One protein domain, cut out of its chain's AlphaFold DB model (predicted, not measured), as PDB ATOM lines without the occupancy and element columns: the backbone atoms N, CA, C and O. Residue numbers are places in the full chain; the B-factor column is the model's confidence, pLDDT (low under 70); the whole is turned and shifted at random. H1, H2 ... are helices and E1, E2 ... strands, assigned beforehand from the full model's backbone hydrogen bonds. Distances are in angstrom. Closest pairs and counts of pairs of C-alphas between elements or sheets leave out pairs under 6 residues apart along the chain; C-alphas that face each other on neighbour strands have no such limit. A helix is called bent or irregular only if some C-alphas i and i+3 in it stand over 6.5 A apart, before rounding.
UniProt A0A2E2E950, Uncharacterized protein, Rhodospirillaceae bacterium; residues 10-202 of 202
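This is residues 10 to 202 of the 202 residues of an uncharacterized protein of Rhodospirillaceae bacterium (UniProt A0A2E2E950). A twisted, curled sheet of five strands has the long helix H2 packed over one face, and H1 packs on residues 35 to 42 of H2. Away from H2, E4 and E7 make a second, two-stranded sheet, and H4 runs from the end of E6 over to E7. The 193 printed residues hold five named helices and seven named strands in the order H1 H2 E1 E2 E3 E4 H3 E5 E6 H4 E7 H5, a mixed class of helices and strands. The larger sheet is mixed, in the order E1 E2 E3 E5 E6; the smaller is antiparallel. The whole is compact, with a radius of gyration of the C-alphas of 16.8 A and spans of 42 by 40 by 30 A.

Find C-alpha 10 at (-13.309, -3.180, 29.472); from there H1 runs to residue 24, 21.2 A. H2, residues 35 to 57, runs 32.8 A to C-alpha 57 at (-1.352, 5.583, 6.619). Next come E1, residues 63 to 65, E2, 78 to 80, E3, 84 to 91, 22.3 A long, and E4, 96 to 100. H3, residues 104 to 110, is irregular: C-alphas 105 and 108 are 7.8 A apart. Then read E5, 114 to 119, 16.1 A, E6, 144 to 149, 16.8 A, H4, 150 to 161, 16.2 A, and E7, 168 to 172. H5, residues 197 to 201, ends at C-alpha 201, (-5.680, 10.557, -1.913).

E1, E2 and E3 form a meander, each strand the antiparallel neighbour of the one before; look for N 64 and O 79 at 3.0 A, and N 78 and O 86 at 3.0 A. E3 and E5 are parallel, with N 89 and O 116 at 2.9 A. E5 and E6 form an antiparallel hairpin, with N 117 and O 146 at 2.9 A. H2 is on this sheet, making two layers, a helix on one face of a sheet; its closest C-alphas to E3, Gly 46 and Gly 90, are 4.0 A apart. With residues 35 to 42 alone H2 touches H1, at a steep tilt of 56 degrees, opposite ways; the C-alphas of Tyr 18 and Arg 38 are closest, 6.2 A. H4 only grazes the sheet with residues 150 to 153, and H5 with 197 to 199. E4 and E7 are antiparallel, with N 97 and O 171 at 2.8 A; the closest C-alphas of H4 and E7, Val 157 and Ile 169, are 7.1 A apart. H3 and H4 are close but not clearly touching, with C-alphas of Trp 110 and Thr 150 closest at 7.6 A. Every O i to N i+4 pair is within hydrogen-bond range in H1, H2, H4 and H5; H3 has 0 of 3, and 3 of 4 O i to N i+3 pairs.

The C-alphas farthest apart, of Arg 70 and Lys 179, are 48.8 A apart. The printed part has no cut, and its long links are E1 to E2, E5 to E6 and E7 to H5. Mean pLDDT of the printed part is 73.9; residues 17 to 33, 73 to 74, 92 to 110, 122 to 141, 163 to 168 and 174 to 187 are under 70.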
ATOM      1  N   ASP A  10     -12.177  -3.817  28.802       72.94
ATOM      2  CA  ASP A  10     -13.309  -3.180  29.472       72.94
ATOM      3  C   ASP A  10     -14.261  -2.516  28.466       72.94
ATOM      4  O   ASP A  10     -15.478  -2.719  28.527       72.94
ATOM      5  N   ALA A  11     -13.709  -1.810  27.478       72.69
ATOM      6  CA  ALA A  11     -14.466  -1.242  26.370       72.69
ATOM      7  C   ALA A  11     -15.123  -2.341  25.526       72.69
ATOM      8  O   ALA A  11     -16.309  -2.256  25.201       72.69
ATOM      9  N   ARG A  12     -14.401  -3.425  25.224       73.75
ATOM     10  CA  ARG A  12     -14.924  -4.587  24.496       73.75
ATOM     11  C   ARG A  12     -16.116  -5.212  25.215       73.75
ATOM     12  O   ARG A  12     -17.136  -5.465  24.575       73.75
ATOM     13  N   LEU A  13     -16.022  -5.424  26.526       71.75
ATOM     14  CA  LEU A  13     -17.116  -5.957  27.345       71.75
ATOM     15  C   LEU A  13     -18.317  -4.998  27.393       71.75
ATOM     16  O   LEU A  13     -19.464  -5.433  27.255       71.75
ATOM     17  N   ALA A  14     -18.078  -3.692  27.530       71.31
ATOM     18  CA  ALA A  14     -19.137  -2.685  27.513       71.31
ATOM     19  C   ALA A  14     -19.870  -2.641  26.160       71.31
ATOM     20  O   ALA A  14     -21.104  -2.595  26.118       71.31
ATOM     21  N   LEU A  15     -19.130  -2.709  25.050       73.12
ATOM     22  CA  LEU A  15     -19.706  -2.723  23.707       73.12
ATOM     23  C   LEU A  15     -20.438  -4.036  23.411       73.12
ATOM     24  O   LEU A  15     -21.524  -3.989  22.842       73.12
ATOM     25  N   GLN A  16     -19.942  -5.187  23.880       72.88
ATOM     26  CA  GLN A  16     -20.692  -6.453  23.847       72.88
ATOM     27  C   GLN A  16     -22.064  -6.318  24.523       72.88
ATOM     28  O   GLN A  16     -23.074  -6.749  23.966       72.88
ATOM     29  N   GLY A  17     -22.123  -5.658  25.684       67.75
ATOM     30  CA  GLY A  17     -23.385  -5.357  26.363       67.75
ATOM     31  C   GLY A  17     -24.317  -4.462  25.539       67.75
ATOM     32  O   GLY A  17     -25.518  -4.712  25.488       67.75
ATOM     33  N   TYR A  18     -23.791  -3.428  24.872       69.94
ATOM     34  CA  TYR A  18     -24.574  -2.558  23.978       69.94
ATOM     35  C   TYR A  18     -25.168  -3.320  22.793       69.94
ATOM     36  O   TYR A  18     -26.366  -3.214  22.535       69.94
ATOM     37  N   CYS A  19     -24.354  -4.117  22.096       68.62
ATOM     38  CA  CYS A  19     -24.833  -4.854  20.933       68.62
ATOM     39  C   CYS A  19     -25.850  -5.945  21.349       68.62
ATOM     40  O   CYS A  19     -26.776  -6.216  20.591       68.62
ATOM     41  N   ARG A  20     -25.757  -6.516  22.566       66.88
ATOM     42  CA  ARG A  20     -26.788  -7.420  23.125       66.88
ATOM     43  C   ARG A  20     -28.126  -6.716  23.349       66.88
ATOM     44  O   ARG A  20     -29.158  -7.217  22.910       66.88
ATOM     45  N   GLU A  21     -28.103  -5.545  23.977       67.88
ATOM     46  CA  GLU A  21     -29.306  -4.761  24.286       67.88
ATOM     47  C   GLU A  21     -30.074  -4.334  23.024       67.88
ATOM     48  O   GLU A  21     -31.282  -4.551  22.935       67.88
ATOM     49  N   GLU A  22     -29.381  -3.799  22.013       65.50
ATOM     50  CA  GLU A  22     -29.997  -3.354  20.747       65.50
ATOM     51  C   GLU A  22     -30.647  -4.505  19.948       65.50
ATOM     52  O   GLU A  22     -31.600  -4.296  19.183       65.50
ATOM     53  N   LEU A  23     -30.142  -5.732  20.104       59.00
ATOM     54  CA  LEU A  23     -30.594  -6.901  19.349       59.00
ATOM     55  C   LEU A  23     -31.700  -7.674  20.053       59.00
ATOM     56  O   LEU A  23     -32.723  -7.972  19.434       59.00
ATOM     57  N   GLU A  24     -31.482  -7.993  21.323       61.34
ATOM     58  CA  GLU A  24     -32.354  -8.869  22.102       61.34
ATOM     59  C   GLU A  24     -33.467  -8.076  22.799       61.34
ATOM     60  O   GLU A  24     -34.439  -8.665  23.261       61.34
ATOM     61  N   GLY A  25     -33.353  -6.741  22.871       59.16
ATOM     62  CA  GLY A  25     -34.274  -5.898  23.641       59.16
ATOM     63  C   GLY A  25     -34.209  -6.171  25.146       59.16
ATOM     64  O   GLY A  25     -35.054  -5.692  25.897       59.16
ATOM     65  N   VAL A  26     -33.217  -6.956  25.579       57.72
ATOM     66  CA  VAL A  26     -32.969  -7.310  26.971       57.72
ATOM     67  C   VAL A  26     -31.988  -6.281  27.529       57.72
ATOM     68  O   VAL A  26     -30.853  -6.207  27.047       57.72
ATOM     69  N   PRO A  27     -32.379  -5.486  28.540       57.31
ATOM     70  CA  PRO A  27     -31.445  -4.622  29.243       57.31
ATOM     71  C   PRO A  27     -30.299  -5.477  29.781       57.31
ATOM     72  O   PRO A  27     -30.536  -6.466  30.478       57.31
ATOM     73  N   ALA A  28     -29.055  -5.135  29.445       56.03
ATOM     74  CA  ALA A  28     -27.910  -5.854  29.986       56.03
ATOM     75  C   ALA A  28     -27.956  -5.764  31.524       56.03
ATOM     76  O   ALA A  28     -27.874  -4.675  32.089       56.03
ATOM     77  N   SER A  29     -28.146  -6.907  32.189       50.03
ATOM     78  CA  SER A  29     -28.467  -7.010  33.615       50.03
ATOM     79  C   SER A  29     -27.555  -6.151  34.507       50.03
ATOM     80  O   SER A  29     -26.347  -6.374  34.563       50.03
ATOM     81  N   ASP A  30     -28.161  -5.172  35.174       51.41
ATOM     82  CA  ASP A  30     -27.844  -4.509  36.454       51.41
ATOM     83  C   ASP A  30     -26.409  -4.076  36.840       51.41
ATOM     84  O   ASP A  30     -26.188  -3.627  37.962       51.41
ATOM     85  N   ARG A  31     -25.411  -4.142  35.951       51.16
ATOM     86  CA  ARG A  31     -24.044  -3.615  36.213       51.16
ATOM     87  C   ARG A  31     -23.349  -2.994  35.003       51.16
ATOM     88  O   ARG A  31     -22.144  -2.762  35.024       51.16
ATOM     89  N   SER A  32     -24.085  -2.741  33.929       60.91
ATOM     90  CA  SER A  32     -23.527  -2.215  32.683       60.91
ATOM     91  C   SER A  32     -23.878  -0.735  32.507       60.91
ATOM     92  O   SER A  32     -24.936  -0.282  32.939       60.91
ATOM     93  N   LEU A  33     -22.980   0.038  31.883       63.75
ATOM     94  CA  LEU A  33     -23.171   1.475  31.633       63.75
ATOM     95  C   LEU A  33     -24.531   1.740  30.947       63.75
ATOM     96  O   LEU A  33     -24.921   0.935  30.104       63.75
ATOM     97  N   PRO A  34     -25.243   2.846  31.225       74.44
ATOM     98  CA  PRO A  34     -26.437   3.245  30.477       74.44
ATOM     99  C   PRO A  34     -26.219   3.269  28.954       74.44
ATOM    100  O   PRO A  34     -25.134   3.620  28.487       74.44
ATOM    101  N   THR A  35     -27.261   2.992  28.162       71.56
ATOM    102  CA  THR A  35     -27.225   2.936  26.683       71.56
ATOM    103  C   THR A  35     -26.548   4.159  26.056       71.56
ATOM    104  O   THR A  35     -25.713   4.033  25.162       71.56
ATOM    105  N   VAL A  36     -26.845   5.357  26.574       77.38
ATOM    106  CA  VAL A  36     -26.232   6.621  26.131       77.38
ATOM    107  C   VAL A  36     -24.721   6.634  26.370       77.38
ATOM    108  O   VAL A  36     -23.971   7.081  25.506       77.38
ATOM    109  N   GLN A  37     -24.261   6.137  27.519       77.69
ATOM    110  CA  GLN A  37     -22.835   6.062  27.837       77.69
ATOM    111  C   GLN A  37     -22.126   5.023  26.965       77.69
ATOM    112  O   GLN A  37     -21.045   5.301  26.460       77.69
ATOM    113  N   ARG A  38     -22.757   3.873  26.694       75.62
ATOM    114  CA  ARG A  38     -22.190   2.882  25.765       75.62
ATOM    115  C   ARG A  38     -22.091   3.412  24.339       75.62
ATOM    116  O   ARG A  38     -21.076   3.200  23.687       75.62
ATOM    117  N   ARG A  39     -23.104   4.147  23.865       76.56
ATOM    118  CA  ARG A  39     -23.052   4.809  22.554       76.56
ATOM    119  C   ARG A  39     -21.923   5.836  22.494       76.56
ATOM    120  O   ARG A  39     -21.222   5.887  21.495       76.56
ATOM    121  N   ARG A  40     -21.714   6.617  23.559       82.44
ATOM    122  CA  ARG A  40     -20.577   7.550  23.643       82.44
ATOM    123  C   ARG A  40     -19.235   6.825  23.594       82.44
ATOM    124  O   ARG A  40     -18.391   7.238  22.816       82.44
ATOM    125  N   LEU A  41     -19.067   5.736  24.349       82.19
ATOM    126  CA  LEU A  41     -17.857   4.912  24.276       82.19
ATOM    127  C   LEU A  41     -17.623   4.373  22.864       82.19
ATOM    128  O   LEU A  41     -16.500   4.397  22.377       82.19
ATOM    129  N   LEU A  42     -18.678   3.914  22.188       80.44
ATOM    130  CA  LEU A  42     -18.583   3.408  20.822       80.44
ATOM    131  C   LEU A  42     -18.084   4.477  19.843       80.44
ATOM    132  O   LEU A  42     -17.210   4.191  19.030       80.44
ATOM    133  N   GLU A  43     -18.622   5.695  19.928       84.56
ATOM    134  CA  GLU A  43     -18.166   6.821  19.104       84.56
ATOM    135  C   GLU A  43     -16.719   7.198  19.457       84.56
ATOM    136  O   GLU A  43     -15.884   7.238  18.564       84.56
ATOM    137  N   GLN A  44     -16.386   7.343  20.746       88.19
ATOM    138  CA  GLN A  44     -15.031   7.670  21.214       88.19
ATOM    139  C   GLN A  44     -13.983   6.658  20.743       88.19
ATOM    140  O   GLN A  44     -12.933   7.033  20.231       88.19
ATOM    141  N   HIS A  45     -14.251   5.359  20.887       87.06
ATOM    142  CA  HIS A  45     -13.333   4.333  20.402       87.06
ATOM    143  C   HIS A  45     -13.278   4.294  18.873       87.06
ATOM    144  O   HIS A  45     -12.219   4.007  18.321       87.06
ATOM    145  N   GLY A  46     -14.384   4.597  18.183       88.38
ATOM    146  CA  GLY A  46     -14.398   4.755  16.728       88.38
ATOM    147  C   GLY A  46     -13.488   5.888  16.264       88.38
ATOM    148  O   GLY A  46     -12.666   5.682  15.378       88.38
ATOM    149  N   GLU A  47     -13.584   7.047  16.909       91.62
ATOM    150  CA  GLU A  47     -12.721   8.212  16.694       91.62
ATOM    151  C   GLU A  47     -11.241   7.873  16.930       91.62
ATOM    152  O   GLU A  47     -10.421   8.051  16.030       91.62
ATOM    153  N   LEU A  48     -10.904   7.263  18.074       90.94
ATOM    154  CA  LEU A  48      -9.532   6.829  18.385       90.94
ATOM    155  C   LEU A  48      -8.978   5.822  17.368       90.94
ATOM    156  O   LEU A  48      -7.802   5.880  17.005       90.94
ATOM    157  N   ALA A  49      -9.813   4.893  16.900       89.69
ATOM    158  CA  ALA A  49      -9.411   3.917  15.898       89.69
ATOM    159  C   ALA A  49      -9.117   4.576  14.544       89.69
ATOM    160  O   ALA A  49      -8.151   4.197  13.879       89.69
ATOM    161  N   VAL A  50      -9.910   5.580  14.152       92.50
ATOM    162  CA  VAL A  50      -9.655   6.375  12.944       92.50
ATOM    163  C   VAL A  50      -8.388   7.210  13.098       92.50
ATOM    164  O   VAL A  50      -7.557   7.187  12.196       92.50
ATOM    165  N   GLU A  51      -8.171   7.882  14.229       92.94
ATOM    166  CA  GLU A  51      -6.919   8.616  14.469       92.94
ATOM    167  C   GLU A  51      -5.690   7.713  14.338       92.94
ATOM    168  O   GLU A  51      -4.707   8.078  13.691       92.94
ATOM    169  N   HIS A  52      -5.747   6.520  14.934       91.31
ATOM    170  CA  HIS A  52      -4.664   5.545  14.863       91.31
ATOM    171  C   HIS A  52      -4.397   5.099  13.421       91.31
ATOM    172  O   HIS A  52      -3.245   5.072  12.987       91.31
ATOM    173  N   LEU A  53      -5.458   4.816  12.664       91.44
ATOM    174  CA  LEU A  53      -5.376   4.466  11.250       91.44
ATOM    175  C   LEU A  53      -4.740   5.591  10.415       91.44
ATOM    176  O   LEU A  53      -3.821   5.331   9.638       91.44
ATOM    177  N   VAL A  54      -5.209   6.832  10.576       92.25
ATOM    178  CA  VAL A  54      -4.710   7.995   9.823       92.25
ATOM    179  C   VAL A  54      -3.229   8.218  10.106       92.25
ATOM    180  O   VAL A  54      -2.453   8.342   9.164       92.25
ATOM    181  N   ARG A  55      -2.804   8.180  11.377       91.62
ATOM    182  CA  ARG A  55      -1.388   8.346  11.755       91.62
ATOM    183  C   ARG A  55      -0.468   7.303  11.123       91.62
ATOM    184  O   ARG A  55       0.693   7.600  10.878       91.62
ATOM    185  N   GLN A  56      -0.957   6.093  10.865       89.81
ATOM    186  CA  GLN A  56      -0.154   5.060  10.212       89.81
ATOM    187  C   GLN A  56      -0.111   5.199   8.696       89.81
ATOM    188  O   GLN A  56       0.939   4.999   8.089       89.81
ATOM    189  N   LEU A  57      -1.256   5.486   8.075       90.31
ATOM    190  CA  LEU A  57      -1.352   5.583   6.619       90.31
ATOM    191  C   LEU A  57      -0.776   6.896   6.091       90.31
ATOM    192  O   LEU A  57      -0.267   6.937   4.973       90.31
ATOM    193  N   ARG A  58      -0.859   7.957   6.891       92.25
ATOM    194  CA  ARG A  58      -0.436   9.312   6.552       92.25
ATOM    195  C   ARG A  58       0.224   9.992   7.763       92.25
ATOM    196  O   ARG A  58      -0.343  10.917   8.326       92.25
ATOM    197  N   PRO A  59       1.424   9.559   8.184       91.38
ATOM    198  CA  PRO A  59       2.083  10.077   9.390       91.38
ATOM    199  C   PRO A  59       2.396  11.578   9.345       91.38
ATOM    200  O   PRO A  59       2.459  12.218  10.392       91.38
ATOM    201  N   ASP A  60       2.559  12.141   8.147       93.31
ATOM    202  CA  ASP A  60       2.938  13.544   7.956       93.31
ATOM    203  C   ASP A  60       1.740  14.508   7.923       93.31
ATOM    204  O   ASP A  60       1.928  15.717   7.768       93.31
ATOM    205  N   VAL A  61       0.506  14.002   8.052       93.12
ATOM    206  CA  VAL A  61      -0.689  14.855   7.999       93.12
ATOM    207  C   VAL A  61      -1.066  15.406   9.343       93.12
ATOM    208  O   VAL A  61      -0.981  14.752  10.384       93.12
ATOM    209  N   THR A  62      -1.610  16.611   9.300       94.69
ATOM    210  CA  THR A  62      -2.302  17.159  10.457       94.69
ATOM    211  C   THR A  62      -3.711  16.590  10.486       94.69
ATOM    212  O   THR A  62      -4.499  16.916   9.610       94.69
ATOM    213  N   PHE A  63      -4.050  15.772  11.482       95.06
ATOM    214  CA  PHE A  63      -5.409  15.259  11.692       95.06
ATOM    215  C   PHE A  63      -5.917  15.716  13.061       95.06
ATOM    216  O   PHE A  63      -5.433  15.252  14.092       95.06
ATOM    217  N   GLN A  64      -6.837  16.682  13.074       94.44
ATOM    218  CA  GLN A  64      -7.249  17.405  14.284       94.44
ATOM    219  C   GLN A  64      -8.748  17.295  14.523       94.44
ATOM    220  O   GLN A  64      -9.527  17.407  13.578       94.44
ATOM    221  N   ASN A  65      -9.155  17.156  15.786       92.19
ATOM    222  CA  ASN A  65     -10.563  17.192  16.158       92.19
ATOM    223  C   ASN A  65     -11.139  18.594  15.895       92.19
ATOM    224  O   ASN A  65     -10.651  19.606  16.407       92.19
ATOM    225  N   ALA A  66     -12.200  18.665  15.097       90.25
ATOM    226  CA  ALA A  66     -12.818  19.904  14.647       90.25
ATOM    227  C   ALA A  66     -13.409  20.737  15.796       90.25
ATOM    228  O   ALA A  66     -13.505  21.963  15.674       90.25
ATOM    229  N   ASN A  67     -13.794  20.108  16.913       87.69
ATOM    230  CA  ASN A  67     -14.255  20.822  18.107       87.69
ATOM    231  C   ASN A  67     -13.103  21.562  18.792       87.69
ATOM    232  O   ASN A  67     -13.266  22.714  19.194       87.69
ATOM    233  N   GLU A  68     -11.933  20.929  18.884       89.25
ATOM    234  CA  GLU A  68     -10.752  21.494  19.546       89.25
ATOM    235  C   GLU A  68     -10.225  22.721  18.799       89.25
ATOM    236  O   GLU A  68      -9.886  23.734  19.411       89.25
ATOM    237  N   VAL A  69     -10.259  22.680  17.464       86.44
ATOM    238  CA  VAL A  69      -9.868  23.811  16.605       86.44
ATOM    239  C   VAL A  69     -11.016  24.780  16.305       86.44
ATOM    240  O   VAL A  69     -10.844  25.709  15.517       86.44
ATOM    241  N   ARG A  70     -12.189  24.597  16.932       84.00
ATOM    242  CA  ARG A  70     -13.391  25.441  16.772       84.00
ATOM    243  C   ARG A  70     -13.850  25.601  15.314       84.00
ATOM    244  O   ARG A  70     -14.309  26.669  14.918       84.00
ATOM    245  N   ARG A  71     -13.735  24.535  14.515       80.81
ATOM    246  CA  ARG A  71     -14.175  24.487  13.106       80.81
ATOM    247  C   ARG A  71     -15.415  23.616  12.882       80.81
ATOM    248  O   ARG A  71     -15.913  23.600  11.770       80.81
ATOM    249  N   ASN A  72     -15.955  22.954  13.909       71.50
ATOM    250  CA  ASN A  72     -17.025  21.938  13.826       71.50
ATOM    251  C   ASN A  72     -18.385  22.359  13.205       71.50
ATOM    252  O   ASN A  72     -19.352  21.596  13.284       71.50
ATOM    253  N   GLN A  73     -18.511  23.542  12.606       68.25
ATOM    254  CA  GLN A  73     -19.749  23.998  11.991       68.25
ATOM    255  C   GLN A  73     -19.664  23.907  10.463       68.25
ATOM    256  O   GLN A  73     -18.743  24.496   9.896       68.25
ATOM    257  N   PRO A  74     -20.610  23.226   9.787       62.25
ATOM    258  CA  PRO A  74     -21.796  22.521  10.286       62.25
ATOM    259  C   PRO A  74     -21.676  20.984  10.176       62.25
ATOM    260  O   PRO A  74     -22.332  20.382   9.342       62.25
ATOM    261  N   GLY A  75     -20.925  20.312  11.059       77.44
ATOM    262  CA  GLY A  75     -21.092  18.858  11.269       77.44
ATOM    263  C   GLY A  75     -20.049  17.937  10.625       77.44
ATOM    264  O   GLY A  75     -20.375  17.114   9.779       77.44
ATOM    265  N   TYR A  76     -18.803  18.045  11.078       86.88
ATOM    266  CA  TYR A  76     -17.749  17.047  10.872       86.88
ATOM    267  C   TYR A  76     -16.909  16.938  12.150       86.88
ATOM    268  O   TYR A  76     -16.859  17.889  12.938       86.88
ATOM    269  N   ASP A  77     -16.259  15.794  12.364       90.44
ATOM    270  CA  ASP A  77     -15.556  15.513  13.625       90.44
ATOM    271  C   ASP A  77     -14.070  15.870  13.546       90.44
ATOM    272  O   ASP A  77     -13.491  16.277  14.550       90.44
ATOM    273  N   TYR A  78     -13.459  15.771  12.361       94.06
ATOM    274  CA  TYR A  78     -12.031  16.020  12.150       94.06
ATOM    275  C   TYR A  78     -11.748  16.899  10.932       94.06
ATOM    276  O   TYR A  78     -12.539  16.972   9.991       94.06
ATOM    277  N   VAL A  79     -10.578  17.537  10.937       93.38
ATOM    278  CA  VAL A  79      -9.983  18.198   9.771       93.38
ATOM    279  C   VAL A  79      -8.610  17.599   9.496       93.38
ATOM    280  O   VAL A  79      -7.766  17.554  10.392       93.38
ATOM    281  N   MET A  80      -8.384  17.180   8.252       94.12
ATOM    282  CA  MET A  80      -7.095  16.724   7.740       94.12
ATOM    283  C   MET A  80      -6.435  17.826   6.896       94.12
ATOM    284  O   MET A  80      -7.084  18.448   6.049       94.12
ATOM    285  N   ASP A  81      -5.162  18.123   7.171       93.50
ATOM    286  CA  ASP A  81      -4.334  19.146   6.507       93.50
ATOM    287  C   ASP A  81      -5.009  20.525   6.386       93.50
ATOM    288  O   ASP A  81      -4.807  21.275   5.431       93.50
ATOM    289  N   ASN A  82      -5.846  20.873   7.372       90.19
ATOM    290  CA  ASN A  82      -6.676  22.082   7.400       90.19
ATOM    291  C   ASN A  82      -7.671  22.241   6.233       90.19
ATOM    292  O   ASN A  82      -8.290  23.309   6.125       90.19
ATOM    293  N   ARG A  83      -7.842  21.211   5.397       90.88
ATOM    294  CA  ARG A  83      -8.585  21.260   4.129       90.88
ATOM    295  C   ARG A  83      -9.721  20.252   4.073       90.88
ATOM    296  O   ARG A  83     -10.842  20.649   3.784       90.88
ATOM    297  N   VAL A  84      -9.432  18.986   4.356       92.94
ATOM    298  CA  VAL A  84     -10.396  17.893   4.213       92.94
ATOM    299  C   VAL A  84     -11.167  17.744   5.512       92.94
ATOM    300  O   VAL A  84     -10.586  17.526   6.574       92.94
ATOM    301  N   ARG A  85     -12.484  17.859   5.442       92.62
ATOM    302  CA  ARG A  85     -13.399  17.674   6.566       92.62
ATOM    303  C   ARG A  85     -13.799  16.209   6.626       92.62
ATOM    304  O   ARG A  85     -14.264  15.653   5.633       92.62
ATOM    305  N   VAL A  86     -13.642  15.583   7.782       92.56
ATOM    306  CA  VAL A  86     -13.865  14.146   7.946       92.56
ATOM    307  C   VAL A  86     -14.946  13.912   8.992       92.56
ATOM    308  O   VAL A  86     -14.834  14.349  10.139       92.56
ATOM    309  N   GLN A  87     -16.008  13.219   8.592       90.44
ATOM    310  CA  GLN A  87     -17.037  12.726   9.499       90.44
ATOM    311  C   GLN A  87     -16.692  11.298   9.908       90.44
ATOM    312  O   GLN A  87     -16.560  10.420   9.057       90.44
ATOM    313  N   VAL A  88     -16.606  11.053  11.211       90.44
ATOM    314  CA  VAL A  88     -16.359   9.732  11.782       90.44
ATOM    315  C   VAL A  88     -17.643   9.189  12.407       90.44
ATOM    316  O   VAL A  88     -18.495   9.927  12.910       90.44
ATOM    317  N   LYS A  89     -17.833   7.873  12.333       86.56
ATOM    318  CA  LYS A  89     -18.856   7.154  13.100       86.56
ATOM    319  C   LYS A  89     -18.283   5.854  13.645       86.56
ATOM    320  O   LYS A  89     -17.763   5.041  12.886       86.56
ATOM    321  N   GLY A  90     -18.440   5.619  14.943       84.50
ATOM    322  CA  GLY A  90     -18.178   4.328  15.579       84.50
ATOM    323  C   GLY A  90     -19.455   3.496  15.651       84.50
ATOM    324  O   GLY A  90     -20.464   3.941  16.200       84.50
ATOM    325  N   ARG A  91     -19.476   2.283  15.091       80.62
ATOM    326  CA  ARG A  91     -20.661   1.399  15.127       80.62
ATOM    327  C   ARG A  91     -20.282  -0.048  15.429       80.62
ATOM    328  O   ARG A  91     -19.151  -0.450  15.207       80.62
ATOM    329  N   CYS A  92     -21.234  -0.842  15.918       68.00
ATOM    330  CA  CYS A  92     -21.049  -2.280  16.156       68.00
ATOM    331  C   CYS A  92     -22.079  -3.146  15.417       68.00
ATOM    332  O   CYS A  92     -22.564  -4.140  15.947       68.00
ATOM    333  N   TRP A  93     -22.437  -2.780  14.184       69.00
ATOM    334  CA  TRP A  93     -23.470  -3.495  13.434       69.00
ATOM    335  C   TRP A  93     -22.879  -4.469  12.411       69.00
ATOM    336  O   TRP A  93     -22.005  -4.115  11.623       69.00
ATOM    337  N   VAL A  94     -23.403  -5.696  12.374       58.31
ATOM    338  CA  VAL A  94     -22.972  -6.731  11.415       58.31
ATOM    339  C   VAL A  94     -23.425  -6.416   9.982       58.31
ATOM    340  O   VAL A  94     -22.654  -6.607   9.053       58.31
ATOM    341  N   GLN A  95     -24.638  -5.902   9.755       59.97
ATOM    342  CA  GLN A  95     -25.168  -5.778   8.382       59.97
ATOM    343  C   GLN A  95     -25.510  -4.371   7.930       59.97
ATOM    344  O   GLN A  95     -25.586  -4.137   6.728       59.97
ATOM    345  N   MET A  96     -25.774  -3.453   8.852       65.94
ATOM    346  CA  MET A  96     -26.367  -2.170   8.507       65.94
ATOM    347  C   MET A  96     -25.985  -1.118   9.524       65.94
ATOM    348  O   MET A  96     -26.122  -1.351  10.718       65.94
ATOM    349  N   VAL A  97     -25.587   0.053   9.052       67.75
ATOM    350  CA  VAL A  97     -25.484   1.236   9.896       67.75
ATOM    351  C   VAL A  97     -26.713   2.084   9.717       67.75
ATOM    352  O   VAL A  97     -27.161   2.337   8.600       67.75
ATOM    353  N   ASP A  98     -27.230   2.545  10.844       69.38
ATOM    354  CA  ASP A  98     -28.267   3.538  10.881       69.38
ATOM    355  C   ASP A  98     -27.752   4.864  11.442       69.38
ATOM    356  O   ASP A  98     -26.948   4.941  12.379       69.38
ATOM    357  N   PHE A  99     -28.242   5.936  10.844       67.50
ATOM    358  CA  PHE A  99     -28.100   7.274  11.380       67.50
ATOM    359  C   PHE A  99     -29.371   8.057  11.101       67.50
ATOM    360  O   PHE A  99     -30.058   7.867  10.097       67.50
ATOM    361  N   GLN A 100     -29.713   8.924  12.043       64.12
ATOM    362  CA  GLN A 100     -30.794   9.868  11.848       64.12
ATOM    363  C   GLN A 100     -30.232  11.035  11.042       64.12
ATOM    364  O   GLN A 100     -29.407  11.794  11.552       64.12
ATOM    365  N   ALA A 101     -30.646  11.157   9.784       56.50
ATOM    366  CA  ALA A 101     -30.513  12.428   9.097       56.50
ATOM    367  C   ALA A 101     -31.743  13.264   9.425       56.50
ATOM    368  O   ALA A 101     -32.868  12.771   9.382       56.50
ATOM    369  N   LYS A 102     -31.503  14.538   9.738       57.75
ATOM    370  CA  LYS A 102     -32.529  15.575   9.605       57.75
ATOM    371  C   LYS A 102     -33.006  15.600   8.136       57.75
ATOM    372  O   LYS A 102     -32.277  15.078   7.287       57.75
ATOM    373  N   PRO A 103     -34.175  16.196   7.819       56.53
ATOM    374  CA  PRO A 103     -34.699  16.261   6.452       56.53
ATOM    375  C   PRO A 103     -33.605  16.614   5.448       56.53
ATOM    376  O   PRO A 103     -32.704  17.379   5.792       56.53
ATOM    377  N   LEU A 104     -33.649  16.097   4.218       54.62
ATOM    378  CA  LEU A 104     -32.510  16.275   3.314       54.62
ATOM    379  C   LEU A 104     -32.260  17.755   2.948       54.62
ATOM    380  O   LEU A 104     -31.132  18.164   2.685       54.62
ATOM    381  N   SER A 105     -33.287  18.600   3.068       48.06
ATOM    382  CA  SER A 105     -33.192  20.067   3.028       48.06
ATOM    383  C   SER A 105     -32.310  20.682   4.135       48.06
ATOM    384  O   SER A 105     -31.835  21.809   4.002       48.06
ATOM    385  N   ALA A 106     -32.038  19.936   5.205       50.97
ATOM    386  CA  ALA A 106     -31.136  20.257   6.306       50.97
ATOM    387  C   ALA A 106     -29.755  19.574   6.188       50.97
ATOM    388  O   ALA A 106     -28.949  19.706   7.105       50.97
ATOM    389  N   LEU A 107     -29.420  18.897   5.080       52.22
ATOM    390  CA  LEU A 107     -28.121  18.223   4.871       52.22
ATOM    391  C   LEU A 107     -26.883  19.113   4.866       52.22
ATOM    392  O   LEU A 107     -25.776  18.596   4.752       52.22
ATOM    393  N   ARG A 108     -27.028  20.420   5.087       50.25
ATOM    394  CA  ARG A 108     -25.891  21.258   5.483       50.25
ATOM    395  C   ARG A 108     -25.113  20.635   6.655       50.25
ATOM    396  O   ARG A 108     -23.933  20.874   6.770       50.25
ATOM    397  N   TYR A 109     -25.725  19.758   7.462       50.91
ATOM    398  CA  TYR A 109     -25.041  19.008   8.525       50.91
ATOM    399  C   TYR A 109     -24.089  17.875   8.076       50.91
ATOM    400  O   TYR A 109     -23.484  17.242   8.935       50.91
ATOM    401  N   TRP A 110     -23.994  17.571   6.777       62.75
ATOM    402  CA  TRP A 110     -23.067  16.579   6.201       62.75
ATOM    403  C   TRP A 110     -21.994  17.263   5.351       62.75
ATOM    404  O   TRP A 110     -21.545  16.737   4.337       62.75
ATOM    405  N   GLU A 111     -21.571  18.451   5.773       76.56
ATOM    406  CA  GLU A 111     -20.481  19.226   5.179       76.56
ATOM    407  C   GLU A 111     -19.105  18.617   5.510       76.56
ATOM    408  O   GLU A 111     -18.199  19.280   6.007       76.56
ATOM    409  N   SER A 112     -18.955  17.325   5.235       87.50
ATOM    410  CA  SER A 112     -17.682  16.615   5.225       87.50
ATOM    411  C   SER A 112     -17.324  16.241   3.793       87.50
ATOM    412  O   SER A 112     -18.197  16.108   2.938       87.50
ATOM    413  N   ASP A 113     -16.038  16.078   3.537       92.06
ATOM    414  CA  ASP A 113     -15.508  15.620   2.257       92.06
ATOM    415  C   ASP A 113     -15.338  14.091   2.275       92.06
ATOM    416  O   ASP A 113     -15.564  13.417   1.269       92.06
ATOM    417  N   LEU A 114     -15.026  13.537   3.452       93.00
ATOM    418  CA  LEU A 114     -14.835  12.108   3.669       93.00
ATOM    419  C   LEU A 114     -15.699  11.598   4.830       93.00
ATOM    420  O   LEU A 114     -15.728  12.188   5.913       93.00
ATOM    421  N   PHE A 115     -16.340  10.451   4.623       91.12
ATOM    422  CA  PHE A 115     -17.050   9.697   5.647       91.12
ATOM    423  C   PHE A 115     -16.251   8.445   6.009       91.12
ATOM    424  O   PHE A 115     -15.934   7.625   5.142       91.12
ATOM    425  N   ILE A 116     -15.954   8.279   7.298       92.44
ATOM    426  CA  ILE A 116     -15.271   7.102   7.831       92.44
ATOM    427  C   ILE A 116     -16.132   6.446   8.901       92.44
ATOM    428  O   ILE A 116     -16.455   7.026   9.936       92.44
ATOM    429  N   LEU A 117     -16.454   5.183   8.679       89.94
ATOM    430  CA  LEU A 117     -17.133   4.337   9.644       89.94
ATOM    431  C   LEU A 117     -16.158   3.296  10.192       89.94
ATOM    432  O   LEU A 117     -15.688   2.443   9.443       89.94
ATOM    433  N   ALA A 118     -15.927   3.319  11.502       89.50
ATOM    434  CA  ALA A 118     -15.228   2.266  12.231       89.50
ATOM    435  C   ALA A 118     -16.250   1.246  12.756       89.50
ATOM    436  O   ALA A 118     -17.074   1.561  13.622       89.50
ATOM    437  N   ASN A 119     -16.229   0.024  12.216       85.19
ATOM    438  CA  ASN A 119     -17.159  -1.037  12.588       85.19
ATOM    439  C   ASN A 119     -16.509  -2.082  13.502       85.19
ATOM    440  O   ASN A 119     -15.741  -2.934  13.055       85.19
ATOM    441  N   PHE A 120     -16.910  -2.075  14.770       78.44
ATOM    442  CA  PHE A 120     -16.458  -2.989  15.820       78.44
ATOM    443  C   PHE A 120     -17.135  -4.365  15.783       78.44
ATOM    444  O   PHE A 120     -16.729  -5.259  16.522       78.44
ATOM    445  N   ALA A 121     -18.149  -4.572  14.936       73.31
ATOM    446  CA  ALA A 121     -18.870  -5.846  14.864       73.31
ATOM    447  C   ALA A 121     -17.971  -7.089  14.661       73.31
ATOM    448  O   ALA A 121     -18.229  -8.100  15.315       73.31
ATOM    449  N   PRO A 122     -16.902  -7.057  13.836       66.69
ATOM    450  CA  PRO A 122     -16.003  -8.205  13.695       66.69
ATOM    451  C   PRO A 122     -15.209  -8.537  14.969       66.69
ATOM    452  O   PRO A 122     -14.865  -9.701  15.164       66.69
ATOM    453  N   LEU A 123     -14.945  -7.547  15.835       63.53
ATOM    454  CA  LEU A 123     -14.194  -7.704  17.095       63.53
ATOM    455  C   LEU A 123     -15.048  -8.292  18.225       63.53
ATOM    456  O   LEU A 123     -14.550  -8.917  19.161       63.53
ATOM    457  N   ILE A 124     -16.352  -8.060  18.160       62.66
ATOM    458  CA  ILE A 124     -17.321  -8.430  19.183       62.66
ATOM    459  C   ILE A 124     -17.973  -9.726  18.691       62.66
ATOM    460  O   ILE A 124     -18.966  -9.660  17.994       62.66
ATOM    461  N   ASP A 125     -17.370 -10.895  18.968       58.50
ATOM    462  CA  ASP A 125     -17.842 -12.288  18.701       58.50
ATOM    463  C   ASP A 125     -18.309 -12.636  17.260       58.50
ATOM    464  O   ASP A 125     -18.745 -13.754  16.995       58.50
ATOM    465  N   GLY A 126     -18.318 -11.697  16.310       52.16
ATOM    466  CA  GLY A 126     -18.855 -11.861  14.952       52.16
ATOM    467  C   GLY A 126     -20.366 -12.150  14.862       52.16
ATOM    468  O   GLY A 126     -20.950 -12.015  13.788       52.16
ATOM    469  N   ARG A 127     -21.031 -12.518  15.968       50.66
ATOM    470  CA  ARG A 127     -22.418 -13.019  16.054       50.66
ATOM    471  C   ARG A 127     -23.519 -11.950  16.121       50.66
ATOM    472  O   ARG A 127     -24.694 -12.304  16.097       50.66
ATOM    473  N   TRP A 128     -23.189 -10.661  16.164       49.44
ATOM    474  CA  TRP A 128     -24.125  -9.625  16.629       49.44
ATOM    475  C   TRP A 128     -24.780  -8.823  15.493       49.44
ATOM    476  O   TRP A 128     -24.329  -7.750  15.106       49.44
ATOM    477  N   GLY A 129     -25.904  -9.312  14.969       45.22
ATOM    478  CA  GLY A 129     -26.767  -8.567  14.048       45.22
ATOM    479  C   GLY A 129     -28.182  -9.135  14.019       45.22
ATOM    480  O   GLY A 129     -28.359 -10.343  14.136       45.22
ATOM    481  N   LYS A 130     -29.198  -8.279  13.830       41.94
ATOM    482  CA  LYS A 130     -30.632  -8.639  13.942       41.94
ATOM    483  C   LYS A 130     -31.133  -9.594  12.848       41.94
ATOM    484  O   LYS A 130     -32.287 -10.010  12.857       41.94
ATOM    485  N   HIS A 131     -30.260  -9.955  11.916       44.88
ATOM    486  CA  HIS A 131     -30.518 -10.869  10.818       44.88
ATOM    487  C   HIS A 131     -29.221 -11.628  10.518       44.88
ATOM    488  O   HIS A 131     -28.374 -11.129   9.791       44.88
ATOM    489  N   ARG A 132     -29.019 -12.819  11.089       48.47
ATOM    490  CA  ARG A 132     -27.850 -13.651  10.766       48.47
ATOM    491  C   ARG A 132     -28.263 -14.959  10.094       48.47
ATOM    492  O   ARG A 132     -29.190 -15.627  10.545       48.47
ATOM    493  N   ARG A 133     -27.506 -15.334   9.059       49.41
ATOM    494  CA  ARG A 133     -26.872 -16.659   9.008       49.41
ATOM    495  C   ARG A 133     -25.455 -16.517   9.575       49.41
ATOM    496  O   ARG A 133     -24.881 -15.433   9.529       49.41
ATOM    497  N   GLU A 134     -24.945 -17.567  10.203       47.44
ATOM    498  CA  GLU A 134     -23.775 -17.539  11.091       47.44
ATOM    499  C   GLU A 134     -22.408 -17.347  10.400       47.44
ATOM    500  O   GLU A 134     -21.394 -17.199  11.087       47.44
ATOM    501  N   ASP A 135     -22.375 -17.310   9.071       48.62
ATOM    502  CA  ASP A 135     -21.216 -17.580   8.216       48.62
ATOM    503  C   ASP A 135     -20.580 -16.351   7.530       48.62
ATOM    504  O   ASP A 135     -19.404 -16.402   7.177       48.62
ATOM    505  N   GLU A 136     -21.276 -15.218   7.387       51.94
ATOM    506  CA  GLU A 136     -20.770 -14.090   6.569       51.94
ATOM    507  C   GLU A 136     -19.824 -13.116   7.308       51.94
ATOM    508  O   GLU A 136     -19.042 -12.399   6.681       51.94
ATOM    509  N   LEU A 137     -19.839 -13.100   8.643       53.19
ATOM    510  CA  LEU A 137     -18.967 -12.251   9.469       53.19
ATOM    511  C   LEU A 137     -18.415 -13.052  10.642       53.19
ATOM    512  O   LEU A 137     -18.757 -12.805  11.798       53.19
ATOM    513  N   ALA A 138     -17.595 -14.060  10.335       56.16
ATOM    514  CA  ALA A 138     -16.790 -14.727  11.351       56.16
ATOM    515  C   ALA A 138     -16.057 -13.669  12.201       56.16
ATOM    516  O   ALA A 138     -15.600 -12.674  11.628       56.16
ATOM    517  N   PRO A 139     -15.956 -13.846  13.532       63.00
ATOM    518  CA  PRO A 139     -15.142 -12.961  14.350       63.00
ATOM    519  C   PRO A 139     -13.734 -12.853  13.761       63.00
ATOM    520  O   PRO A 139     -13.137 -13.851  13.348       63.00
ATOM    521  N   LYS A 140     -13.219 -11.629  13.690       66.69
ATOM    522  CA  LYS A 140     -11.870 -11.328  13.205       66.69
ATOM    523  C   LYS A 140     -11.131 -10.573  14.294       66.69
ATOM    524  O   LYS A 140     -11.737  -9.854  15.079       66.69
ATOM    525  N   ALA A 141      -9.807 -10.697  14.297       67.62
ATOM    526  CA  ALA A 141      -8.953  -9.976  15.238       67.62
ATOM    527  C   ALA A 141      -8.992  -8.448  15.050       67.62
ATOM    528  O   ALA A 141      -8.564  -7.718  15.935       67.62
ATOM    529  N   ASN A 142      -9.514  -7.974  13.911       73.75
ATOM    530  CA  ASN A 142      -9.462  -6.581  13.489       73.75
ATOM    531  C   ASN A 142     -10.861  -6.063  13.138       73.75
ATOM    532  O   ASN A 142     -11.688  -6.806  12.602       73.75
ATOM    533  N   MET A 143     -11.101  -4.776  13.398       80.38
ATOM    534  CA  MET A 143     -12.300  -4.073  12.937       80.38
ATOM    535  C   MET A 143     -12.268  -3.821  11.427       80.38
ATOM    536  O   MET A 143     -11.206  -3.845  10.803       80.38
ATOM    537  N   ASP A 144     -13.434  -3.534  10.854       85.56
ATOM    538  CA  ASP A 144     -13.535  -3.045   9.480       85.56
ATOM    539  C   ASP A 144     -13.703  -1.529   9.472       85.56
ATOM    540  O   ASP A 144     -14.483  -0.988  10.257       85.56
ATOM    541  N   PHE A 145     -13.041  -0.863   8.533       88.81
ATOM    542  CA  PHE A 145     -13.300   0.538   8.233       88.81
ATOM    543  C   PHE A 145     -14.066   0.637   6.919       88.81
ATOM    544  O   PHE A 145     -13.805  -0.125   5.994       88.81
ATOM    545  N   TYR A 146     -15.004   1.568   6.817       90.94
ATOM    546  CA  TYR A 146     -15.660   1.911   5.558       90.94
ATOM    547  C   TYR A 146     -15.357   3.372   5.277       90.94
ATOM    548  O   TYR A 146     -15.726   4.230   6.076       90.94
ATOM    549  N   ILE A 147     -14.634   3.629   4.192       93.19
ATOM    550  CA  ILE A 147     -14.078   4.942   3.862       93.19
ATOM    551  C   ILE A 147     -14.641   5.335   2.509       93.19
ATOM    552  O   ILE A 147     -14.385   4.647   1.526       93.19
ATOM    553  N   ALA A 148     -15.419   6.407   2.470       92.50
ATOM    554  CA  ALA A 148     -16.120   6.827   1.269       92.50
ATOM    555  C   ALA A 148     -16.099   8.352   1.134       92.50
ATOM    556  O   ALA A 148     -16.240   9.045   2.149       92.50
ATOM    557  N   PRO A 149     -16.005   8.887  -0.093       93.06
ATOM    558  CA  PRO A 149     -16.342  10.277  -0.356       93.06
ATOM    559  C   PRO A 149     -17.769  10.570   0.120       93.06
ATOM    560  O   PRO A 149     -18.707   9.817  -0.171       93.06
ATOM    561  N   THR A 150     -17.960  11.653   0.874       88.75
ATOM    562  CA  THR A 150     -19.271  11.939   1.477       88.75
ATOM    563  C   THR A 150     -20.350  12.137   0.412       88.75
ATOM    564  O   THR A 150     -21.469  11.661   0.590       88.75
ATOM    565  N   ASN A 151     -20.028  12.755  -0.728       87.44
ATOM    566  CA  ASN A 151     -20.959  12.927  -1.849       87.44
ATOM    567  C   ASN A 151     -21.514  11.591  -2.372       87.44
ATOM    568  O   ASN A 151     -22.704  11.506  -2.657       87.44
ATOM    569  N   GLU A 152     -20.707  10.532  -2.426       89.31
ATOM    570  CA  GLU A 152     -21.170   9.215  -2.882       89.31
ATOM    571  C   GLU A 152     -22.152   8.578  -1.891       89.31
ATOM    572  O   GLU A 152     -23.146   7.960  -2.294       89.31
ATOM    573  N   ILE A 153     -21.923   8.778  -0.588       84.31
ATOM    574  CA  ILE A 153     -22.872   8.397   0.464       84.31
ATOM    575  C   ILE A 153     -24.170   9.194   0.317       84.31
ATOM    576  O   ILE A 153     -25.259   8.620   0.396       84.31
ATOM    577  N   MET A 154     -24.075  10.495   0.050       80.56
ATOM    578  CA  MET A 154     -25.244  11.357  -0.119       80.56
ATOM    579  C   MET A 154     -26.075  10.983  -1.346       80.56
ATOM    580  O   MET A 154     -27.295  10.855  -1.230       80.56
ATOM    581  N   ASP A 155     -25.440  10.705  -2.483       83.44
ATOM    582  CA  ASP A 155     -26.116  10.234  -3.695       83.44
ATOM    583  C   ASP A 155     -26.845   8.911  -3.453       83.44
ATOM    584  O   ASP A 155     -27.932   8.646  -3.980       83.44
ATOM    585  N   LEU A 156     -26.251   8.032  -2.648       80.56
ATOM    586  CA  LEU A 156     -26.869   6.774  -2.261       80.56
ATOM    587  C   LEU A 156     -28.111   6.984  -1.393       80.56
ATOM    588  O   LEU A 156     -29.160   6.386  -1.646       80.56
ATOM    589  N   VAL A 157     -28.000   7.861  -0.398       78.44
ATOM    590  CA  VAL A 157     -29.106   8.247   0.477       78.44
ATOM    591  C   VAL A 157     -30.241   8.862  -0.336       78.44
ATOM    592  O   VAL A 157     -31.384   8.426  -0.201       78.44
ATOM    593  N   GLN A 158     -29.937   9.810  -1.221       77.44
ATOM    594  CA  GLN A 158     -30.933  10.500  -2.039       77.44
ATOM    595  C   GLN A 158     -31.672   9.535  -2.970       77.44
ATOM    596  O   GLN A 158     -32.904   9.550  -3.031       77.44
ATOM    597  N   ARG A 159     -30.949   8.625  -3.640       79.44
ATOM    598  CA  ARG A 159     -31.556   7.585  -4.492       79.44
ATOM    599  C   ARG A 159     -32.510   6.667  -3.728       79.44
ATOM    600  O   ARG A 159     -33.464   6.165  -4.318       79.44
ATOM    601  N   ARG A 160     -32.251   6.420  -2.441       75.00
ATOM    602  CA  ARG A 160     -33.011   5.464  -1.622       75.00
ATOM    603  C   ARG A 160     -34.178   6.094  -0.861       75.00
ATOM    604  O   ARG A 160     -35.203   5.437  -0.696       75.00
ATOM    605  N   TYR A 161     -34.016   7.323  -0.381       75.31
ATOM    606  CA  TYR A 161     -34.931   7.950   0.578       75.31
ATOM    607  C   TYR A 161     -35.650   9.203   0.051       75.31
ATOM    608  O   TYR A 161     -36.492   9.752   0.766       75.31
ATOM    609  N   GLY A 162     -35.380   9.633  -1.187       71.88
ATOM    610  CA  GLY A 162     -35.985  10.834  -1.781       71.88
ATOM    611  C   GLY A 162     -35.269  12.113  -1.346       71.88
ATOM    612  O   GLY A 162     -34.092  12.035  -1.043       71.88
ATOM    613  N   SER A 163     -35.950  13.269  -1.344       64.25
ATOM    614  CA  SER A 163     -35.428  14.606  -0.970       64.25
ATOM    615  C   SER A 163     -36.049  15.211   0.299       64.25
ATOM    616  O   SER A 163     -35.581  16.239   0.774       64.25
ATOM    617  N   ASP A 164     -37.094  14.603   0.866       56.50
ATOM    618  CA  ASP A 164     -37.975  15.295   1.829       56.50
ATOM    619  C   ASP A 164     -38.255  14.513   3.110       56.50
ATOM    620  O   ASP A 164     -39.172  14.825   3.867       56.50
ATOM    621  N   SER A 165     -37.482  13.468   3.376       51.19
ATOM    622  CA  SER A 165     -37.820  12.540   4.439       51.19
ATOM    623  C   SER A 165     -36.951  12.788   5.682       51.19
ATOM    624  O   SER A 165     -35.726  12.696   5.637       51.19
ATOM    625  N   ASP A 166     -37.591  13.114   6.815       56.47
ATOM    626  CA  ASP A 166     -36.985  13.076   8.159       56.47
ATOM    627  C   ASP A 166     -36.824  11.603   8.560       56.47
ATOM    628  O   ASP A 166     -37.625  11.021   9.294       56.47
ATOM    629  N   THR A 167     -35.880  10.935   7.896       61.97
ATOM    630  CA  THR A 167     -35.817   9.476   7.853       61.97
ATOM    631  C   THR A 167     -34.560   8.953   8.507       61.97
ATOM    632  O   THR A 167     -33.442   9.419   8.293       61.97
ATOM    633  N   ARG A 168     -34.756   7.892   9.291       68.69
ATOM    634  CA  ARG A 168     -33.677   7.020   9.742       68.69
ATOM    635  C   ARG A 168     -33.064   6.344   8.516       68.69
ATOM    636  O   ARG A 168     -33.630   5.387   7.981       68.69
ATOM    637  N   ILE A 169     -31.920   6.857   8.082       72.44
ATOM    638  CA  ILE A 169     -31.141   6.295   6.984       72.44
ATOM    639  C   ILE A 169     -30.531   4.991   7.466       72.44
ATOM    640  O   ILE A 169     -30.067   4.888   8.601       72.44
ATOM    641  N   ARG A 170     -30.566   3.985   6.598       74.81
ATOM    642  CA  ARG A 170     -30.046   2.645   6.839       74.81
ATOM    643  C   ARG A 170     -29.216   2.220   5.636       74.81
ATOM    644  O   ARG A 170     -29.775   1.989   4.567       74.81
ATOM    645  N   LEU A 171     -27.904   2.122   5.825       74.88
ATOM    646  CA  LEU A 171     -26.946   1.709   4.799       74.88
ATOM    647  C   LEU A 171     -26.414   0.317   5.116       74.88
ATOM    648  O   LEU A 171     -26.050   0.062   6.265       74.88
ATOM    649  N   PHE A 172     -26.363  -0.584   4.136       75.31
ATOM    650  CA  PHE A 172     -25.925  -1.961   4.348       75.31
ATOM    651  C   PHE A 172     -24.411  -2.117   4.133       75.31
ATOM    652  O   PHE A 172     -23.840  -1.611   3.169       75.31
ATOM    653  N   LEU A 173     -23.762  -2.841   5.047       71.44
ATOM    654  CA  LEU A 173     -22.309  -3.028   5.117       71.44
ATOM    655  C   LEU A 173     -21.806  -4.280   4.389       71.44
ATOM    656  O   LEU A 173     -20.700  -4.283   3.856       71.44
ATOM    657  N   GLY A 174     -22.587  -5.361   4.407       65.25
ATOM    658  CA  GLY A 174     -22.158  -6.688   3.955       65.25
ATOM    659  C   GLY A 174     -22.844  -7.130   2.672       65.25
ATOM    660  O   GLY A 174     -23.962  -6.701   2.411       65.25
ATOM    661  N   THR A 175     -22.182  -8.007   1.909       51.66
ATOM    662  CA  THR A 175     -22.668  -8.603   0.653       51.66
ATOM    663  C   THR A 175     -24.004  -9.308   0.845       51.66
ATOM    664  O   THR A 175     -24.110 -10.203   1.674       51.66
ATOM    665  N   CYS A 176     -25.022  -8.960   0.057       49.56
ATOM    666  CA  CYS A 176     -26.246  -9.751   0.054       49.56
ATOM    667  C   CYS A 176     -26.043 -11.053  -0.709       49.56
ATOM    668  O   CYS A 176     -25.669 -11.035  -1.882       49.56
ATOM    669  N   SER A 177     -26.344 -12.179  -0.057       45.44
ATOM    670  CA  SER A 177     -26.438 -13.463  -0.748       45.44
ATOM    671  C   SER A 177     -27.403 -13.360  -1.939       45.44
ATOM    672  O   SER A 177     -28.488 -12.773  -1.849       45.44
ATOM    673  N   GLU A 178     -27.018 -13.960  -3.065       42.84
ATOM    674  CA  GLU A 178     -27.732 -13.884  -4.350       42.84
ATOM    675  C   GLU A 178     -29.218 -14.282  -4.264       42.84
ATOM    676  O   GLU A 178     -30.030 -13.869  -5.091       42.84
ATOM    677  N   LYS A 179     -29.602 -15.030  -3.222       43.16
ATOM    678  CA  LYS A 179     -30.967 -15.518  -2.981       43.16
ATOM    679  C   LYS A 179     -31.955 -14.445  -2.504       43.16
ATOM    680  O   LYS A 179     -33.149 -14.727  -2.440       43.16
ATOM    681  N   ARG A 180     -31.503 -13.225  -2.186       47.00
ATOM    682  CA  ARG A 180     -32.371 -12.081  -1.841       47.00
ATOM    683  C   ARG A 180     -32.047 -10.832  -2.660       47.00
ATOM    684  O   ARG A 180     -31.996  -9.732  -2.120       47.00
ATOM    685  N   ARG A 181     -31.947 -10.967  -3.988       45.19
ATOM    686  CA  ARG A 181     -32.081  -9.832  -4.926       45.19
ATOM    687  C   ARG A 181     -33.518  -9.269  -4.952       45.19
ATOM    688  O   ARG A 181     -34.086  -9.043  -6.017       45.19
ATOM    689  N   SER A 182     -34.138  -9.034  -3.794       50.16
ATOM    690  CA  SER A 182     -35.174  -8.006  -3.736       50.16
ATOM    691  C   SER A 182     -34.453  -6.665  -3.895       50.16
ATOM    692  O   SER A 182     -33.341  -6.490  -3.400       50.16
ATOM    693  N   ARG A 183     -35.049  -5.709  -4.614       49.38
ATOM    694  CA  ARG A 183     -34.441  -4.408  -4.969       49.38
ATOM    695  C   ARG A 183     -34.011  -3.526  -3.771       49.38
ATOM    696  O   ARG A 183     -33.641  -2.377  -3.973       49.38
ATOM    697  N   HIS A 184     -34.069  -4.020  -2.533       52.28
ATOM    698  CA  HIS A 184     -33.915  -3.240  -1.302       52.28
ATOM    699  C   HIS A 184     -32.728  -3.646  -0.414       52.28
ATOM    700  O   HIS A 184     -32.521  -3.013   0.631       52.28
ATOM    701  N   HIS A 185     -31.949  -4.655  -0.811       55.19
ATOM    702  CA  HIS A 185     -30.798  -5.157  -0.054       55.19
ATOM    703  C   HIS A 185     -29.562  -5.292  -0.959       55.19
ATOM    704  O   HIS A 185     -29.051  -6.383  -1.176       55.19
ATOM    705  N   CYS A 186     -29.097  -4.189  -1.547       59.56
ATOM    706  CA  CYS A 186     -27.765  -4.168  -2.151       59.56
ATOM    707  C   CYS A 186     -26.736  -3.791  -1.076       59.56
ATOM    708  O   CYS A 186     -27.040  -2.949  -0.241       59.56
ATOM    709  N   PRO A 187     -25.545  -4.402  -1.065       67.25
ATOM    710  CA  PRO A 187     -24.516  -4.162  -0.058       67.25
ATOM    711  C   PRO A 187     -23.771  -2.852  -0.338       67.25
ATOM    712  O   PRO A 187     -22.650  -2.859  -0.842       67.25
ATOM    713  N   GLU A 188     -24.421  -1.720  -0.086       75.81
ATOM    714  CA  GLU A 188     -24.012  -0.429  -0.644       75.81
ATOM    715  C   GLU A 188     -22.633   0.038  -0.188       75.81
ATOM    716  O   GLU A 188     -21.907   0.650  -0.966       75.81
ATOM    717  N   LEU A 189     -22.256  -0.277   1.051       82.00
ATOM    718  CA  LEU A 189     -20.969   0.130   1.599       82.00
ATOM    719  C   LEU A 189     -19.866  -0.908   1.394       82.00
ATOM    720  O   LEU A 189     -18.709  -0.612   1.666       82.00
ATOM    721  N   ALA A 190     -20.169  -2.104   0.878       83.00
ATOM    722  CA  ALA A 190     -19.173  -3.168   0.754       83.00
ATOM    723  C   ALA A 190     -17.972  -2.769  -0.123       83.00
ATOM    724  O   ALA A 190     -16.854  -3.195   0.156       83.00
ATOM    725  N   VAL A 191     -18.190  -1.921  -1.136       86.50
ATOM    726  CA  VAL A 191     -17.131  -1.392  -2.017       86.50
ATOM    727  C   VAL A 191     -16.171  -0.431  -1.304       86.50
ATOM    728  O   VAL A 191     -15.025  -0.307  -1.716       86.50
ATOM    729  N   TYR A 192     -16.609   0.187  -0.206       90.56
ATOM    730  CA  TYR A 192     -15.820   1.129   0.597       90.56
ATOM    731  C   TYR A 192     -15.108   0.457   1.773       90.56
ATOM    732  O   TYR A 192     -14.408   1.120   2.545       90.56
ATOM    733  N   ARG A 193     -15.290  -0.858   1.950       89.00
ATOM    734  CA  ARG A 193     -14.641  -1.610   3.023       89.00
ATOM    735  C   ARG A 193     -13.129  -1.569   2.830       89.00
ATOM    736  O   ARG A 193     -12.608  -2.097   1.853       89.00
ATOM    737  N   ASN A 194     -12.428  -1.003   3.807       90.00
ATOM    738  CA  ASN A 194     -10.981  -0.833   3.832       90.00
ATOM    739  C   ASN A 194     -10.460  -0.132   2.564       90.00
ATOM    740  O   ASN A 194      -9.365  -0.426   2.084       90.00
ATOM    741  N   ALA A 195     -11.254   0.790   2.009       91.25
ATOM    742  CA  ALA A 195     -10.907   1.595   0.843       91.25
ATOM    743  C   ALA A 195      -9.904   2.702   1.220       91.25
ATOM    744  O   ALA A 195     -10.185   3.893   1.125       91.25
ATOM    745  N   TRP A 196      -8.714   2.296   1.672       90.88
ATOM    746  CA  TRP A 196      -7.667   3.186   2.186       90.88
ATOM    747  C   TRP A 196      -7.233   4.255   1.184       90.88
ATOM    748  O   TRP A 196      -6.800   5.323   1.598       90.88
ATOM    749  N   HIS A 197      -7.358   3.976  -0.116       90.50
ATOM    750  CA  HIS A 197      -7.000   4.910  -1.181       90.50
ATOM    751  C   HIS A 197      -7.748   6.244  -1.049       90.50
ATOM    752  O   HIS A 197      -7.109   7.280  -1.137       90.50
ATOM    753  N   HIS A 198      -9.034   6.242  -0.675       91.69
ATOM    754  CA  HIS A 198      -9.780   7.481  -0.431       91.69
ATOM    755  C   HIS A 198      -9.200   8.333   0.705       91.69
ATOM    756  O   HIS A 198      -9.342   9.549   0.685       91.69
ATOM    757  N   LEU A 199      -8.554   7.719   1.700       89.31
ATOM    758  CA  LEU A 199      -7.874   8.448   2.772       89.31
ATOM    759  C   LEU A 199      -6.465   8.902   2.357       89.31
ATOM    760  O   LEU A 199      -5.999   9.954   2.786       89.31
ATOM    761  N   ILE A 200      -5.779   8.099   1.542       89.12
ATOM    762  CA  ILE A 200      -4.433   8.400   1.038       89.12
ATOM    763  C   ILE A 200      -4.473   9.555   0.023       89.12
ATOM    764  O   ILE A 200      -3.566  10.383   0.017       89.12
ATOM    765  N   GLU A 201      -5.515   9.606  -0.806       89.75
ATOM    766  CA  GLU A 201      -5.680  10.557  -1.913       89.75
ATOM    767  C   GLU A 201      -6.373  11.873  -1.519       89.75
ATOM    768  O   GLU A 201      -6.312  12.828  -2.294       89.75
ATOM    769  N   ALA A 202      -7.028  11.926  -0.353       85.25
ATOM    770  CA  ALA A 202      -7.720  13.118   0.153       85.25
ATOM    771  C   ALA A 202      -6.750  14.197   0.661       85.25
ATOM    772  O   ALA A 202      -6.968  15.386   0.339       85.25
TER     773      ALA A 202